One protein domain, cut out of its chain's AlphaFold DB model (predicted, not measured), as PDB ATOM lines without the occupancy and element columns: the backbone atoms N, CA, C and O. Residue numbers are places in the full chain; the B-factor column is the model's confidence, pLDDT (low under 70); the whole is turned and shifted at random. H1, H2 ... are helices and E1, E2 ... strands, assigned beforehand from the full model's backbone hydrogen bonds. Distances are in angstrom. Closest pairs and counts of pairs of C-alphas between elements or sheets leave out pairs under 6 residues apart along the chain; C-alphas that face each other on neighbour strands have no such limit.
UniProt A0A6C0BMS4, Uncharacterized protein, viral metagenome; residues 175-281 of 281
ATOM      1  N   GLN A 175     171.203  48.325  83.319       55.06
ATOM      2  CA  GLN A 175     170.432  47.489  84.203       55.06
ATOM      3  C   GLN A 175     169.492  48.316  85.085       55.06
ATOM      4  O   GLN A 175     168.313  48.017  85.051       55.06
ATOM      5  N   ALA A 176     169.914  49.391  85.760       58.53
ATOM      6  CA  ALA A 176     169.009  50.319  86.449       58.53
ATOM      7  C   ALA A 176     167.979  50.959  85.512       58.53
ATOM      8  O   ALA A 176     166.807  51.006  85.870       58.53
ATOM      9  N   ILE A 177     168.355  51.372  84.299       59.94
ATOM     10  CA  ILE A 177     167.413  51.936  83.313       59.94
ATOM     11  C   ILE A 177     166.415  50.874  82.817       59.94
ATOM     12  O   ILE A 177     165.210  51.123  82.772       59.94
ATOM     13  N   LEU A 178     166.879  49.664  82.492       64.19
ATOM     14  CA  LEU A 178     166.039  48.532  82.085       64.19
ATOM     15  C   LEU A 178     165.122  48.082  83.221       64.19
ATOM     16  O   LEU A 178     163.958  47.775  82.984       64.19
ATOM     17  N   LEU A 179     165.625  48.065  84.453       68.94
ATOM     18  CA  LEU A 179     164.880  47.690  85.648       68.94
ATOM     19  C   LEU A 179     163.857  48.782  85.990       68.94
ATOM     20  O   LEU A 179     162.710  48.460  86.295       68.94
ATOM     21  N   ARG A 180     164.203  50.061  85.786       68.19
ATOM     22  CA  ARG A 180     163.280  51.203  85.864       68.19
ATOM     23  C   ARG A 180     162.160  51.063  84.829       68.19
ATOM     24  O   ARG A 180     160.989  51.110  85.192       68.19
ATOM     25  N   HIS A 181     162.483  50.787  83.563       71.75
ATOM     26  CA  HIS A 181     161.480  50.539  82.519       71.75
ATOM     27  C   HIS A 181     160.600  49.321  82.811       71.75
ATOM     28  O   HIS A 181     159.388  49.370  82.598       71.75
ATOM     29  N   LYS A 182     161.202  48.233  83.298       78.69
ATOM     30  CA  LYS A 182     160.514  46.972  83.573       78.69
ATOM     31  C   LYS A 182     159.578  47.073  84.773       78.69
ATOM     32  O   LYS A 182     158.483  46.514  84.724       78.69
ATOM     33  N   TYR A 183     159.985  47.774  85.833       79.31
ATOM     34  CA  TYR A 183     159.287  47.721  87.114       79.31
ATOM     35  C   TYR A 183     158.606  49.018  87.548       79.31
ATOM     36  O   TYR A 183     157.629  48.913  88.279       79.31
ATOM     37  N   MET A 184     158.981  50.216  87.080       73.56
ATOM     38  CA  MET A 184     158.339  51.460  87.563       73.56
ATOM     39  C   MET A 184     156.879  51.622  87.135       73.56
ATOM     40  O   MET A 184     156.101  52.281  87.823       73.56
ATOM     41  N   ASN A 185     156.472  50.961  86.052       69.50
ATOM     42  CA  ASN A 185     155.073  50.889  85.624       69.50
ATOM     43  C   ASN A 185     154.376  49.600  86.093       69.50
ATOM     44  O   ASN A 185     153.266  49.297  85.654       69.50
ATOM     45  N   HIS A 186     155.017  48.820  86.970       76.94
ATOM     46  CA  HIS A 186     154.449  47.581  87.481       76.94
ATOM     47  C   HIS A 186     153.247  47.863  88.393       76.94
ATOM     48  O   HIS A 186     153.228  48.843  89.137       76.94
ATOM     49  N   GLN A 187     152.243  46.983  88.362       75.88
ATOM     50  CA  GLN A 187     151.018  47.144  89.160       75.88
ATOM     51  C   GLN A 187     151.258  46.971  90.669       75.88
ATOM     52  O   GLN A 187     150.521  47.523  91.479       75.88
ATOM     53  N   SER A 188     152.302  46.230  91.052       77.00
ATOM     54  CA  SER A 188     152.669  46.009  92.457       77.00
ATOM     55  C   SER A 188     153.534  47.149  93.010       77.00
ATOM     56  O   SER A 188     154.640  47.386  92.518       77.00
ATOM     57  N   ASN A 189     153.055  47.807  94.072       73.19
ATOM     58  CA  ASN A 189     153.786  48.849  94.804       73.19
ATOM     59  C   ASN A 189     155.097  48.342  95.409       73.19
ATOM     60  O   ASN A 189     156.107  49.027  95.296       73.19
ATOM     61  N   LEU A 190     155.097  47.138  95.987       78.94
ATOM     62  CA  LEU A 190     156.302  46.526  96.552       78.94
ATOM     63  C   LEU A 190     157.396  46.385  95.499       78.94
ATOM     64  O   LEU A 190     158.543  46.711  95.750       78.94
ATOM     65  N   ILE A 191     157.046  45.905  94.307       80.00
ATOM     66  CA  ILE A 191     158.028  45.658  93.249       80.00
ATOM     67  C   ILE A 191     158.615  46.971  92.745       80.00
ATOM     68  O   ILE A 191     159.823  47.056  92.548       80.00
ATOM     69  N   ARG A 192     157.777  48.004  92.603       76.31
ATOM     70  CA  ARG A 192     158.247  49.367  92.333       76.31
ATOM     71  C   ARG A 192     159.201  49.850  93.411       76.31
ATOM     72  O   ARG A 192     160.253  50.375  93.081       76.31
ATOM     73  N   TYR A 193     158.848  49.642  94.673       76.56
ATOM     74  CA  TYR A 193     159.661  50.061  95.804       76.56
ATOM     75  C   TYR A 193     160.998  49.319  95.863       76.56
ATOM     76  O   TYR A 193     162.031  49.968  95.952       76.56
ATOM     77  N   LEU A 194     161.012  47.988  95.741       77.81
ATOM     78  CA  LEU A 194     162.232  47.174  95.730       77.81
ATOM     79  C   LEU A 194     163.149  47.565  94.565       77.81
ATOM     80  O   LEU A 194     164.339  47.784  94.764       77.81
ATOM     81  N   ALA A 195     162.583  47.719  93.363       72.62
ATOM     82  CA  ALA A 195     163.310  48.203  92.194       72.62
ATOM     83  C   ALA A 195     163.899  49.596  92.431       72.62
ATOM     84  O   ALA A 195     165.084  49.807  92.197       72.62
ATOM     85  N   GLN A 196     163.090  50.536  92.920       68.19
ATOM     86  CA  GLN A 196     163.525  51.901  93.194       68.19
ATOM     87  C   GLN A 196     164.589  51.952  94.293       68.19
ATOM     88  O   GLN A 196     165.528  52.726  94.164       68.19
ATOM     89  N   SER A 197     164.471  51.120  95.329       68.00
ATOM     90  CA  SER A 197     165.433  51.029  96.434       68.00
ATOM     91  C   SER A 197     166.792  50.572  95.906       68.00
ATOM     92  O   SER A 197     167.790  51.261  96.077       68.00
ATOM     93  N   VAL A 198     166.819  49.481  95.134       69.00
ATOM     94  CA  VAL A 198     168.053  48.981  94.507       69.00
ATOM     95  C   VAL A 198     168.634  49.985  93.500       69.00
ATOM     96  O   VAL A 198     169.845  50.180  93.462       69.00
ATOM     97  N   ILE A 199     167.790  50.673  92.718       64.75
ATOM     98  CA  ILE A 199     168.217  51.757  91.810       64.75
ATOM     99  C   ILE A 199     168.814  52.941  92.586       64.75
ATOM    100  O   ILE A 199     169.746  53.573  92.100       64.75
ATOM    101  N   ASN A 200     168.297  53.242  93.777       60.66
ATOM    102  CA  ASN A 200     168.804  54.305  94.644       60.66
ATOM    103  C   ASN A 200     170.078  53.907  95.408       60.66
ATOM    104  O   ASN A 200     170.611  54.736  96.140       60.66
ATOM    105  N   GLY A 201     170.552  52.666  95.257       58.12
ATOM    106  CA  GLY A 201     171.703  52.143  95.991       58.12
ATOM    107  C   GLY A 201     171.375  51.633  97.397       58.12
ATOM    108  O   GLY A 201     172.295  51.301  98.142       58.12
ATOM    109  N   ASP A 202     170.094  51.534  97.772       65.44
ATOM    110  CA  ASP A 202     169.712  50.904  99.035       65.44
ATOM    111  C   ASP A 202     170.098  49.417  99.004       65.44
ATOM    112  O   ASP A 202     169.905  48.711  98.006       65.44
ATOM    113  N   CYS A 203     170.620  48.915 100.123       68.75
ATOM    114  CA  CYS A 203     171.080  47.534 100.260       68.75
ATOM    115  C   CYS A 203     169.907  46.578 100.502       68.75
ATOM    116  O   CYS A 203     169.849  45.921 101.541       68.75
ATOM    117  N   VAL A 204     168.966  46.522  99.557       78.31
ATOM    118  CA  VAL A 204     167.790  45.652  99.615       78.31
ATOM    119  C   VAL A 204     167.988  44.463  98.686       78.31
ATOM    120  O   VAL A 204     168.172  44.625  97.484       78.31
ATOM    121  N   ASN A 205     167.907  43.253  99.226       84.94
ATOM    122  CA  ASN A 205     167.966  42.017  98.457       84.94
ATOM    123  C   ASN A 205     166.764  41.137  98.789       84.94
ATOM    124  O   ASN A 205     166.338  41.068  99.940       84.94
ATOM    125  N   ILE A 206     166.252  40.417  97.797       89.50
ATOM    126  CA  ILE A 206     165.210  39.421  98.013       89.50
ATOM    127  C   ILE A 206     165.698  38.032  97.624       89.50
ATOM    128  O   ILE A 206     166.383  37.864  96.619       89.50
ATOM    129  N   ASP A 207     165.314  37.028  98.399       91.75
ATOM    130  CA  ASP A 207     165.655  35.627  98.168       91.75
ATOM    131  C   ASP A 207     164.425  34.743  98.403       91.75
ATOM    132  O   ASP A 207     163.604  35.019  99.273       91.75
ATOM    133  N   VAL A 208     164.272  33.672  97.628       90.81
ATOM    134  CA  VAL A 208     163.122  32.761  97.723       90.81
ATOM    135  C   VAL A 208     163.618  31.373  98.107       90.81
ATOM    136  O   VAL A 208     164.210  30.671  97.284       90.81
ATOM    137  N   ARG A 209     163.309  30.926  99.332       91.62
ATOM    138  CA  ARG A 209     163.694  29.598  99.846       91.62
ATOM    139  C   ARG A 209     162.464  28.800 100.249       91.62
ATOM    140  O   ARG A 209     161.735  29.174 101.167       91.62
ATOM    141  N   GLY A 210     162.241  27.665  99.588       92.19
ATOM    142  CA  GLY A 210     161.023  26.878  99.797       92.19
ATOM    143  C   GLY A 210     159.780  27.708  99.469       92.19
ATOM    144  O   GLY A 210     159.746  28.338  98.418       92.19
ATOM    145  N   SER A 211     158.790  27.725 100.366       90.75
ATOM    146  CA  SER A 211     157.568  28.545 100.270       90.75
ATOM    147  C   SER A 211     157.711  29.962 100.831       90.75
ATOM    148  O   SER A 211     156.705  30.646 100.988       90.75
ATOM    149  N   ARG A 212     158.933  30.408 101.146       91.50
ATOM    150  CA  ARG A 212     159.177  31.685 101.819       91.50
ATOM    151  C   ARG A 212     159.960  32.657 100.944       91.50
ATOM    152  O   ARG A 212     160.905  32.252 100.264       91.50
ATOM    153  N   LEU A 213     159.586  33.930 101.001       90.94
ATOM    154  CA  LEU A 213     160.352  35.059 100.476       90.94
ATOM    155  C   LEU A 213     161.017  35.784 101.640       90.94
ATOM    156  O   LEU A 213     160.358  36.137 102.609       90.94
ATOM    157  N   TYR A 214     162.312  36.008 101.507       91.12
ATOM    158  CA  TYR A 214     163.151  36.736 102.442       91.12
ATOM    159  C   TYR A 214     163.474  38.073 101.796       91.12
ATOM    160  O   TYR A 214     164.001  38.096 100.686       91.12
ATOM    161  N   ILE A 215     163.150  39.171 102.464       89.75
ATOM    162  CA  ILE A 215     163.509  40.523 102.044       89.75
ATOM    163  C   ILE A 215     164.508  41.046 103.063       89.75
ATOM    164  O   ILE A 215     164.137  41.383 104.183       89.75
ATOM    165  N   ASN A 216     165.775  41.064 102.671       86.69
ATOM    166  CA  ASN A 216     166.884  41.518 103.492       86.69
ATOM    167  C   ASN A 216     167.174  42.977 103.161       86.69
ATOM    168  O   ASN A 216     167.290  43.328 101.987       86.69
ATOM    169  N   THR A 217     167.344  43.811 104.175       81.12
ATOM    170  CA  THR A 217     167.790  45.192 104.009       81.12
ATOM    171  C   THR A 217     168.835  45.535 105.060       81.12
ATOM    172  O   THR A 217     168.713  45.142 106.215       81.12
ATOM    173  N   ARG A 218     169.874  46.273 104.661       70.56
ATOM    174  CA  ARG A 218     170.781  46.960 105.605       70.56
ATOM    175  C   ARG A 218     170.398  48.424 105.817       70.56
ATOM    176  O   ARG A 218     170.997  49.117 106.631       70.56
ATOM    177  N   THR A 219     169.408  48.910 105.070       64.94
ATOM    178  CA  THR A 219     168.914  50.279 105.184       64.94
ATOM    179  C   THR A 219     167.854  50.342 106.284       64.94
ATOM    180  O   THR A 219     166.796  49.718 106.172       64.94
ATOM    181  N   TYR A 220     168.133  51.107 107.342       59.34
ATOM    182  CA  TYR A 220     167.223  51.304 108.474       59.34
ATOM    183  C   TYR A 220     165.931  52.026 108.050       59.34
ATOM    184  O   TYR A 220     165.936  52.871 107.156       59.34
ATOM    185  N   GLY A 221     164.803  51.692 108.682       65.06
ATOM    186  CA  GLY A 221     163.482  52.270 108.382       65.06
ATOM    187  C   GLY A 221     162.787  51.674 107.149       65.06
ATOM    188  O   GLY A 221     161.560  51.597 107.122       65.06
ATOM    189  N   VAL A 222     163.550  51.133 106.190       69.50
ATOM    190  CA  VAL A 222     163.014  50.451 104.997       69.50
ATOM    191  C   VAL A 222     162.156  49.243 105.377       69.50
ATOM    192  O   VAL A 222     161.147  48.972 104.734       69.50
ATOM    193  N   ILE A 223     162.492  48.547 106.465       77.31
ATOM    194  CA  ILE A 223     161.736  47.380 106.931       77.31
ATOM    195  C   ILE A 223     160.290  47.729 107.331       77.31
ATOM    196  O   ILE A 223     159.370  46.951 107.080       77.31
ATOM    197  N   GLY A 224     160.068  48.913 107.914       75.69
ATOM    198  CA  GLY A 224     158.740  49.379 108.316       75.69
ATOM    199  C   GLY A 224     157.867  49.688 107.101       75.69
ATOM    200  O   GLY A 224     156.741  49.193 107.006       75.69
ATOM    201  N   ASP A 225     158.432  50.425 106.142       75.75
ATOM    202  CA  ASP A 225     157.794  50.731 104.859       75.75
ATOM    203  C   ASP A 225     157.461  49.449 104.085       75.75
ATOM    204  O   ASP A 225     156.340  49.278 103.605       75.75
ATOM    205  N   LEU A 226     158.411  48.509 104.005       81.38
ATOM    206  CA  LEU A 226     158.230  47.222 103.333       81.38
ATOM    207  C   LEU A 226     157.130  46.389 103.986       81.38
ATOM    208  O   LEU A 226     156.297  45.828 103.274       81.38
ATOM    209  N   ARG A 227     157.089  46.328 105.320       81.44
ATOM    210  CA  ARG A 227     156.044  45.606 106.054       81.44
ATOM    211  C   ARG A 227     154.666  46.202 105.780       81.44
ATOM    212  O   ARG A 227     153.739  45.460 105.464       81.44
ATOM    213  N   GLN A 228     154.538  47.529 105.840       78.12
ATOM    214  CA  GLN A 228     153.285  48.217 105.523       78.12
ATOM    215  C   GLN A 228     152.873  48.002 104.058       78.12
ATOM    216  O   GLN A 228     151.698  47.796 103.756       78.12
ATOM    217  N   MET A 229     153.830  48.031 103.129       78.81
ATOM    218  CA  MET A 229     153.559  47.777 101.719       78.81
ATOM    219  C   MET A 229     153.136  46.336 101.454       78.81
ATOM    220  O   MET A 229     152.256  46.126 100.623       78.81
ATOM    221  N   LEU A 230     153.749  45.355 102.116       77.56
ATOM    222  CA  LEU A 230     153.411  43.941 101.972       77.56
ATOM    223  C   LEU A 230     151.974  43.664 102.411       77.56
ATOM    224  O   LEU A 230     151.223  43.055 101.644       77.56
ATOM    225  N   SER A 231     151.577  44.180 103.577       72.44
ATOM    226  CA  SER A 231     150.218  44.002 104.090       72.44
ATOM    227  C   SER A 231     149.169  44.695 103.214       72.44
ATOM    228  O   SER A 231     148.100  44.143 102.979       72.44
ATOM    229  N   GLN A 232     149.486  45.860 102.636       71.00
ATOM    230  CA  GLN A 232     148.556  46.602 101.774       71.00
ATOM    231  C   GLN A 232     148.515  46.131 100.311       71.00
ATOM    232  O   GLN A 232     147.481  46.247  99.658       71.00
ATOM    233  N   SER A 233     149.640  45.677  99.749       63.12
ATOM    234  CA  SER A 233     149.776  45.477  98.291       63.12
ATOM    235  C   SER A 233     149.491  44.056  97.834       63.12
ATOM    236  O   SER A 233     149.138  43.862  96.673       63.12
ATOM    237  N   PHE A 234     149.691  43.074  98.708       63.16
ATOM    238  CA  PHE A 234     149.455  41.665  98.393       63.16
ATOM    239  C   PHE A 234     148.315  41.066  99.205       63.16
ATOM    240  O   PHE A 234     148.046  39.878  99.058       63.16
ATOM    241  N   ASP A 235     147.664  41.877 100.048       65.81
ATOM    242  CA  ASP A 235     146.650  41.405 100.993       65.81
ATOM    243  C   ASP A 235     147.193  40.230 101.832       65.81
ATOM    244  O   ASP A 235     146.463  39.312 102.204       65.81
ATOM    245  N   ILE A 236     148.516  40.223 102.068       71.81
ATOM    246  CA  ILE A 236     149.185  39.192 102.854       71.81
ATOM    247  C   ILE A 236     148.831  39.483 104.305       71.81
ATOM    248  O   ILE A 236     149.185  40.559 104.799       71.81
ATOM    249  N   PRO A 237     148.153  38.554 104.996       75.19
ATOM    250  CA  PRO A 237     147.869  38.700 106.412       75.19
ATOM    251  C   PRO A 237     149.152  38.995 107.192       75.19
ATOM    252  O   PRO A 237     150.165  38.327 106.986       75.19
ATOM    253  N   ASP A 238     149.107  39.961 108.114       77.88
ATOM    254  CA  ASP A 238     150.264  40.343 108.940       77.88
ATOM    255  C   ASP A 238     150.884  39.145 109.684       77.88
ATOM    256  O   ASP A 238     152.078  39.131 109.958       77.88
ATOM    257  N   GLU A 239     150.083  38.122 109.983       81.00
ATOM    258  CA  GLU A 239     150.498  36.856 110.603       81.00
ATOM    259  C   GLU A 239     151.406  35.981 109.723       81.00
ATOM    260  O   GLU A 239     152.089  35.100 110.241       81.00
ATOM    261  N   LEU A 240     151.447  36.227 108.410       78.88
ATOM    262  CA  LEU A 240     152.361  35.568 107.471       78.88
ATOM    263  C   LEU A 240     153.647  36.368 107.227       78.88
ATOM    264  O   LEU A 240     154.504  35.902 106.468       78.88
ATOM    265  N   ILE A 241     153.772  37.551 107.839       84.56
ATOM    266  CA  ILE A 241     154.937  38.430 107.743       84.56
ATOM    267  C   ILE A 241     155.695  38.372 109.069       84.56
ATOM    268  O   ILE A 241     155.305  38.996 110.057       84.56
ATOM    269  N   ASP A 242     156.800  37.635 109.075       86.62
ATOM    270  CA  ASP A 242     157.701  37.552 110.223       86.62
ATOM    271  C   ASP A 242     158.857  38.553 110.089       86.62
ATOM    272  O   ASP A 242     159.219  38.962 108.980       86.62
ATOM    273  N   TYR A 243     159.430  38.945 111.222       86.62
ATOM    274  CA  TYR A 243     160.576  39.845 111.298       86.62
ATOM    275  C   TYR A 243     161.721  39.163 112.041       86.62
ATOM    276  O   TYR A 243     161.581  38.808 113.211       86.62
ATOM    277  N   ASP A 244     162.853  39.028 111.358       82.69
ATOM    278  CA  ASP A 244     164.059  38.390 111.873       82.69
ATOM    279  C   ASP A 244     165.235  39.384 111.821       82.69
ATOM    280  O   ASP A 244     165.810  39.605 110.749       82.69
ATOM    281  N   PRO A 245     165.566  40.054 112.942       74.69
ATOM    282  CA  PRO A 245     166.746  40.906 113.022       74.69
ATOM    283  C   PRO A 245     168.007  40.036 113.097       74.69
ATOM    284  O   PRO A 245     168.190  39.288 114.057       74.69
ATOM    285  N   GLN A 246     168.900  40.142 112.109       73.69
ATOM    286  CA  GLN A 246     170.158  39.387 112.103       73.69
ATOM    287  C   GLN A 246     171.282  40.146 112.821       73.69
ATOM    288  O   GLN A 246     171.309  41.376 112.834       73.69
ATOM    289  N   GLU A 247     172.239  39.403 113.394       53.12
ATOM    290  CA  GLU A 247     173.325  39.944 114.234       53.12
ATOM    291  C   GLU A 247     174.222  40.978 113.517       53.12
ATOM    292  O   GLU A 247     174.781  41.851 114.174       53.12
ATOM    293  N   ASP A 248     174.280  40.958 112.182       65.69
ATOM    294  CA  ASP A 248     175.139  41.838 111.371       65.69
ATOM    295  C   ASP A 248     174.453  43.152 110.932       65.69
ATOM    296  O   ASP A 248     174.851  43.774 109.942       65.69
ATOM    297  N   GLY A 249     173.369  43.560 111.604       62.97
ATOM    298  CA  GLY A 249     172.593  44.750 111.225       62.97
ATOM    299  C   GLY A 249     171.817  44.585 109.912       62.97
ATOM    300  O   GLY A 249     171.506  45.566 109.236       62.97
ATOM    301  N   ILE A 250     171.537  43.337 109.524       73.81
ATOM    302  CA  ILE A 250     170.659  43.004 108.402       73.81
ATOM    303  C   ILE A 250     169.269  42.740 108.971       73.81
ATOM    304  O   ILE A 250     169.057  41.760 109.684       73.81
ATOM    305  N   ASP A 251     168.311  43.581 108.604       79.62
ATOM    306  CA  ASP A 251     166.909  43.358 108.926       79.62
ATOM    307  C   ASP A 251     166.283  42.457 107.855       79.62
ATOM    308  O   ASP A 251     166.414  42.716 106.652       79.62
ATOM    309  N   CYS A 252     165.589  41.396 108.274       86.75
ATOM    310  CA  CYS A 252     164.928  40.460 107.370       86.75
ATOM    311  C   CYS A 252     163.412  40.429 107.601       86.75
ATOM    312  O   CYS A 252     162.945  40.199 108.716       86.75
ATOM    313  N   LEU A 253     162.631  40.613 106.533       88.31
ATOM    314  CA  LEU A 253     161.211  40.249 106.509       88.31
ATOM    315  C   LEU A 253     161.035  38.903 105.828       88.31
ATOM    316  O   LEU A 253     161.547  38.684 104.728       88.31
ATOM    317  N   ILE A 254     160.247  38.032 106.449       90.38
ATOM    318  CA  ILE A 254     159.950  36.705 105.927       90.38
ATOM    319  C   ILE A 254     158.464  36.632 105.608       90.38
ATOM    320  O   ILE A 254     157.621  36.693 106.495       90.38
ATOM    321  N   VAL A 255     158.146  36.457 104.332       87.81
ATOM    322  CA  VAL A 255     156.785  36.223 103.849       87.81
ATOM    323  C   VAL A 255     156.606  34.729 103.624       87.81
ATOM    324  O   VAL A 255     157.323  34.138 102.811       87.81
ATOM    325  N   SER A 256     155.668  34.112 104.340       90.44
ATOM    326  CA  SER A 256     155.387  32.674 104.240       90.44
ATOM    327  C   SER A 256     154.292  32.330 103.223       90.44
ATOM    328  O   SER A 256     153.569  33.194 102.740       90.44
ATOM    329  N   ASP A 257     154.199  31.038 102.900       88.12
ATOM    330  CA  ASP A 257     153.123  30.423 102.110       88.12
ATOM    331  C   ASP A 257     152.933  30.943 100.679       88.12
ATOM    332  O   ASP A 257     151.838  30.897 100.121       88.12
ATOM    333  N   LEU A 258     154.032  31.326 100.025       85.25
ATOM    334  CA  LEU A 258     154.007  31.678  98.608       85.25
ATOM    335  C   LEU A 258     153.559  30.507  97.730       85.25
ATOM    336  O   LEU A 258     154.100  29.394  97.815       85.25
ATOM    337  N   THR A 259     152.658  30.784  96.792       89.00
ATOM    338  CA  THR A 259     152.297  29.864  95.709       89.00
ATOM    339  C   THR A 259     153.475  29.647  94.751       89.00
ATOM    340  O   THR A 259     154.386  30.468  94.664       89.00
ATOM    341  N   GLU A 260     153.476  28.557  93.971       89.94
ATOM    342  CA  GLU A 260     154.567  28.300  93.006       89.94
ATOM    343  C   GLU A 260     154.741  29.439  91.992       89.94
ATOM    344  O   GLU A 260     155.863  29.831  91.685       89.94
ATOM    345  N   LYS A 261     153.630  30.028  91.532       87.62
ATOM    346  CA  LYS A 261     153.652  31.151  90.591       87.62
ATOM    347  C   LYS A 261     154.306  32.395  91.201       87.62
ATOM    348  O   LYS A 261     155.070  33.079  90.525       87.62
ATOM    349  N   GLU A 262     154.025  32.685  92.469       85.31
ATOM    350  CA  GLU A 262     154.656  33.801  93.184       85.31
ATOM    351  C   GLU A 262     156.141  33.537  93.418       85.31
ATOM    352  O   GLU A 262     156.957  34.430  93.207       85.31
ATOM    353  N   ARG A 263     156.514  32.303  93.773       90.19
ATOM    354  CA  ARG A 263     157.922  31.916  93.929       90.19
ATOM    355  C   ARG A 263     158.720  32.143  92.655       90.19
ATOM    356  O   ARG A 263     159.789  32.745  92.706       90.19
ATOM    357  N   GLU A 264     158.219  31.671  91.517       89.44
ATOM    358  CA  GLU A 264     158.877  31.869  90.224       89.44
ATOM    359  C   GLU A 264     158.985  33.359  89.875       89.44
ATOM    360  O   GLU A 264     160.048  33.839  89.475       89.44
ATOM    361  N   TYR A 265     157.911  34.114  90.106       87.12
ATOM    362  CA  TYR A 265     157.899  35.554  89.899       87.12
ATOM    363  C   TYR A 265     158.968  36.276  90.739       87.12
ATOM    364  O   TYR A 265     159.781  37.021  90.190       87.12
ATOM    365  N   TYR A 266     159.034  36.014  92.047       88.69
ATOM    366  CA  TYR A 266     160.011  36.651  92.932       88.69
ATOM    367  C   TYR A 266     161.448  36.192  92.685       88.69
ATOM    368  O   TYR A 266     162.361  36.995  92.850       88.69
ATOM    369  N   ARG A 267     161.678  34.959  92.215       90.31
ATOM    370  CA  ARG A 267     163.009  34.527  91.750       90.31
ATOM    371  C   ARG A 267     163.477  35.334  90.540       90.31
ATOM    372  O   ARG A 267     164.644  35.707  90.475       90.31
ATOM    373  N   ASN A 268     162.575  35.638  89.607       87.25
ATOM    374  CA  ASN A 268     162.905  36.475  88.453       87.25
ATOM    375  C   ASN A 268     163.226  37.914  88.878       87.25
ATOM    376  O   ASN A 268     164.210  38.479  88.408       87.25
ATOM    377  N   VAL A 269     162.442  38.482  89.801       86.38
ATOM    378  CA  VAL A 269     162.721  39.809  90.375       86.38
ATOM    379  C   VAL A 269     164.061  39.804  91.112       86.38
ATOM    380  O   VAL A 269     164.894  40.655  90.831       86.38
ATOM    381  N   SER A 270     164.307  38.819  91.981       87.88
ATOM    382  CA  SER A 270     165.577  38.629  92.698       87.88
ATOM    383  C   SER A 270     166.768  38.607  91.739       87.88
ATOM    384  O   SER A 270     167.708  39.379  91.899       87.88
ATOM    385  N   SER A 271     166.689  37.788  90.686       87.75
ATOM    386  CA  SER A 271     167.727  37.679  89.658       87.75
ATOM    387  C   SER A 271     168.008  39.013  88.965       87.75
ATOM    388  O   SER A 271     169.162  39.341  88.703       87.75
ATOM    389  N   ASP A 272     166.974  39.807  88.686       82.31
ATOM    390  CA  ASP A 272     167.152  41.117  88.063       82.31
ATOM    391  C   ASP A 272     167.718  42.163  89.030       82.31
ATOM    392  O   ASP A 272     168.601  42.921  88.631       82.31
ATOM    393  N   LEU A 273     167.279  42.177  90.292       79.81
ATOM    394  CA  LEU A 273     167.826  43.070  91.320       79.81
ATOM    395  C   LEU A 273     169.295  42.747  91.619       79.81
ATOM    396  O   LEU A 273     170.120  43.656  91.673       79.81
ATOM    397  N   LEU A 274     169.649  41.462  91.729       79.75
ATOM    398  CA  LEU A 274     171.022  41.010  91.978       79.75
ATOM    399  C   LEU A 274     171.999  41.441  90.883       79.75
ATOM    400  O   LEU A 274     173.166  41.680  91.182       79.75
ATOM    401  N   LYS A 275     171.549  41.575  89.630       75.38
ATOM    402  CA  LYS A 275     172.397  42.117  88.559       75.38
ATOM    403  C   LYS A 275     172.846  43.543  88.889       75.38
ATOM    404  O   LYS A 275     174.028  43.821  88.746       75.38
ATOM    405  N   ILE A 276     171.949  44.386  89.410       65.44
ATOM    406  CA  ILE A 276     172.291  45.751  89.839       65.44
ATOM    407  C   ILE A 276     173.133  45.739  91.113       65.44
ATOM    408  O   ILE A 276     174.138  46.436  91.172       65.44
ATOM    409  N   ILE A 277     172.761  44.938  92.114       65.44
ATOM    410  CA  ILE A 277     173.510  44.868  93.379       65.44
ATOM    411  C   ILE A 277     174.973  44.483  93.112       65.44
ATOM    412  O   ILE A 277     175.873  45.110  93.653       65.44
ATOM    413  N   ASN A 278     175.217  43.524  92.215       66.62
ATOM    414  CA  ASN A 278     176.566  43.106  91.830       66.62
ATOM    415  C   ASN A 278     177.321  44.127  90.961       66.62
ATOM    416  O   ASN A 278     178.524  43.976  90.791       66.62
ATOM    417  N   LEU A 279     176.645  45.123  90.378       56.44
ATOM    418  CA  LEU A 279     177.319  46.262  89.741       56.44
ATOM    419  C   LEU A 279     177.757  47.323  90.760       56.44
ATOM    420  O   LEU A 279     178.641  48.116  90.452       56.44
ATOM    421  N   ASN A 280     177.129  47.346  91.937       47.91
ATOM    422  CA  ASN A 280     177.397  48.311  93.003       47.91
ATOM    423  C   ASN A 280     178.385  47.786  94.066       47.91
ATOM    424  O   ASN A 280     178.764  48.554  94.949       47.91
ATOM    425  N   ALA A 281     178.743  46.498  94.016       51.03
ATOM    426  CA  ALA A 281     179.671  45.824  94.932       51.03
ATOM    427  C   ALA A 281     181.103  45.817  94.382       51.03
ATOM    428  O   ALA A 281     182.035  45.998  95.198       51.03
TER     429      ALA A 281
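What this domain is: This is residues 175 to 281 of the 281 residues of an uncharacterized protein of viral metagenome (UniProt A0A6C0BMS4). A strongly twisted sheet of four strands is covered on one face by helices and bare on the other: H4 slants over the edge strand E1, H3 runs along over E4, and H2 packs on both of these helices. H1 lies off the sheet and packs on H2 and H4. The 107 printed residues hold four named helices and four named strands, in the order H1 H2 E1 E2 H3 E3 E4 H4, with sheet order E1 E2 E4 E3, all antiparallel. The class is mixed, helices and strands; the whole is compact, with a radius of gyration of the C-alphas of 12.9 A and spans of 35 by 32 by 23 A.

How they stand to each other: Begin at H1, residues 175 to 183, which forms a helical hairpin with H2, residues 189 to 199; they run opposite ways at a shallow tilt of 8 degrees, with their closest C-alphas, Tyr 183 and Arg 192, 5.6 A apart. Next find the hairpin of E1, residues 204 to 209, and E2, residues 212 to 217, where N 205 and O 216, 2.8 A apart, are within hydrogen-bond range. H3, residues 222 to 233, touches H2, with C-alphas Leu 190 and Met 229 closest at 6.0 A. Then look at the hairpin of E3, residues 241 to 245, and E4, residues 251 to 255, with N 242 and O 254 at 2.9 A; E4 is also the antiparallel neighbour of E2, with N 215 and O 253 at 2.8 A. E2, H3 and E3 make a split strand-helix-strand unit, two strands running the same way with E4 between them, and its crossover is right-handed. H3 has a height of 9.5 A over the sheet. Last comes H4, residues 260 to 280, over E1 at a height of 6.3 A; its closest C-alpha pair with E1 is Ser 270 and Ile 206, 5.4 A. H4 touches H2 with residues 273 to 277 alone, the closest C-alphas being Val 198 and Leu 273, 6.7 A; H3 and H4 are apart. In H1, H2 and H3 every O i to N i+4 pair is within hydrogen-bond range; in H4, 16 of 17 are.

Where its parts are: Find C-alpha 175 at (170.432, 47.489, 84.203), where H1 begins. H2 measures 15.0 A, H3 15.7 A, E1 16.6 A and E2 16.2 A from first to last C-alpha. H4, the longest helix, runs 30.4 A to C-alpha 280 at (177.397, 48.311, 93.003).

The domain as a whole: The farthest C-alphas, Asn 185 and Glu 247, are 35.7 A apart. The printed part has no cut and no long link. Mean pLDDT of the printed part is 76.7, with 31 residues under 70, among them 175 to 180, 196 to 203 and 276 to 281.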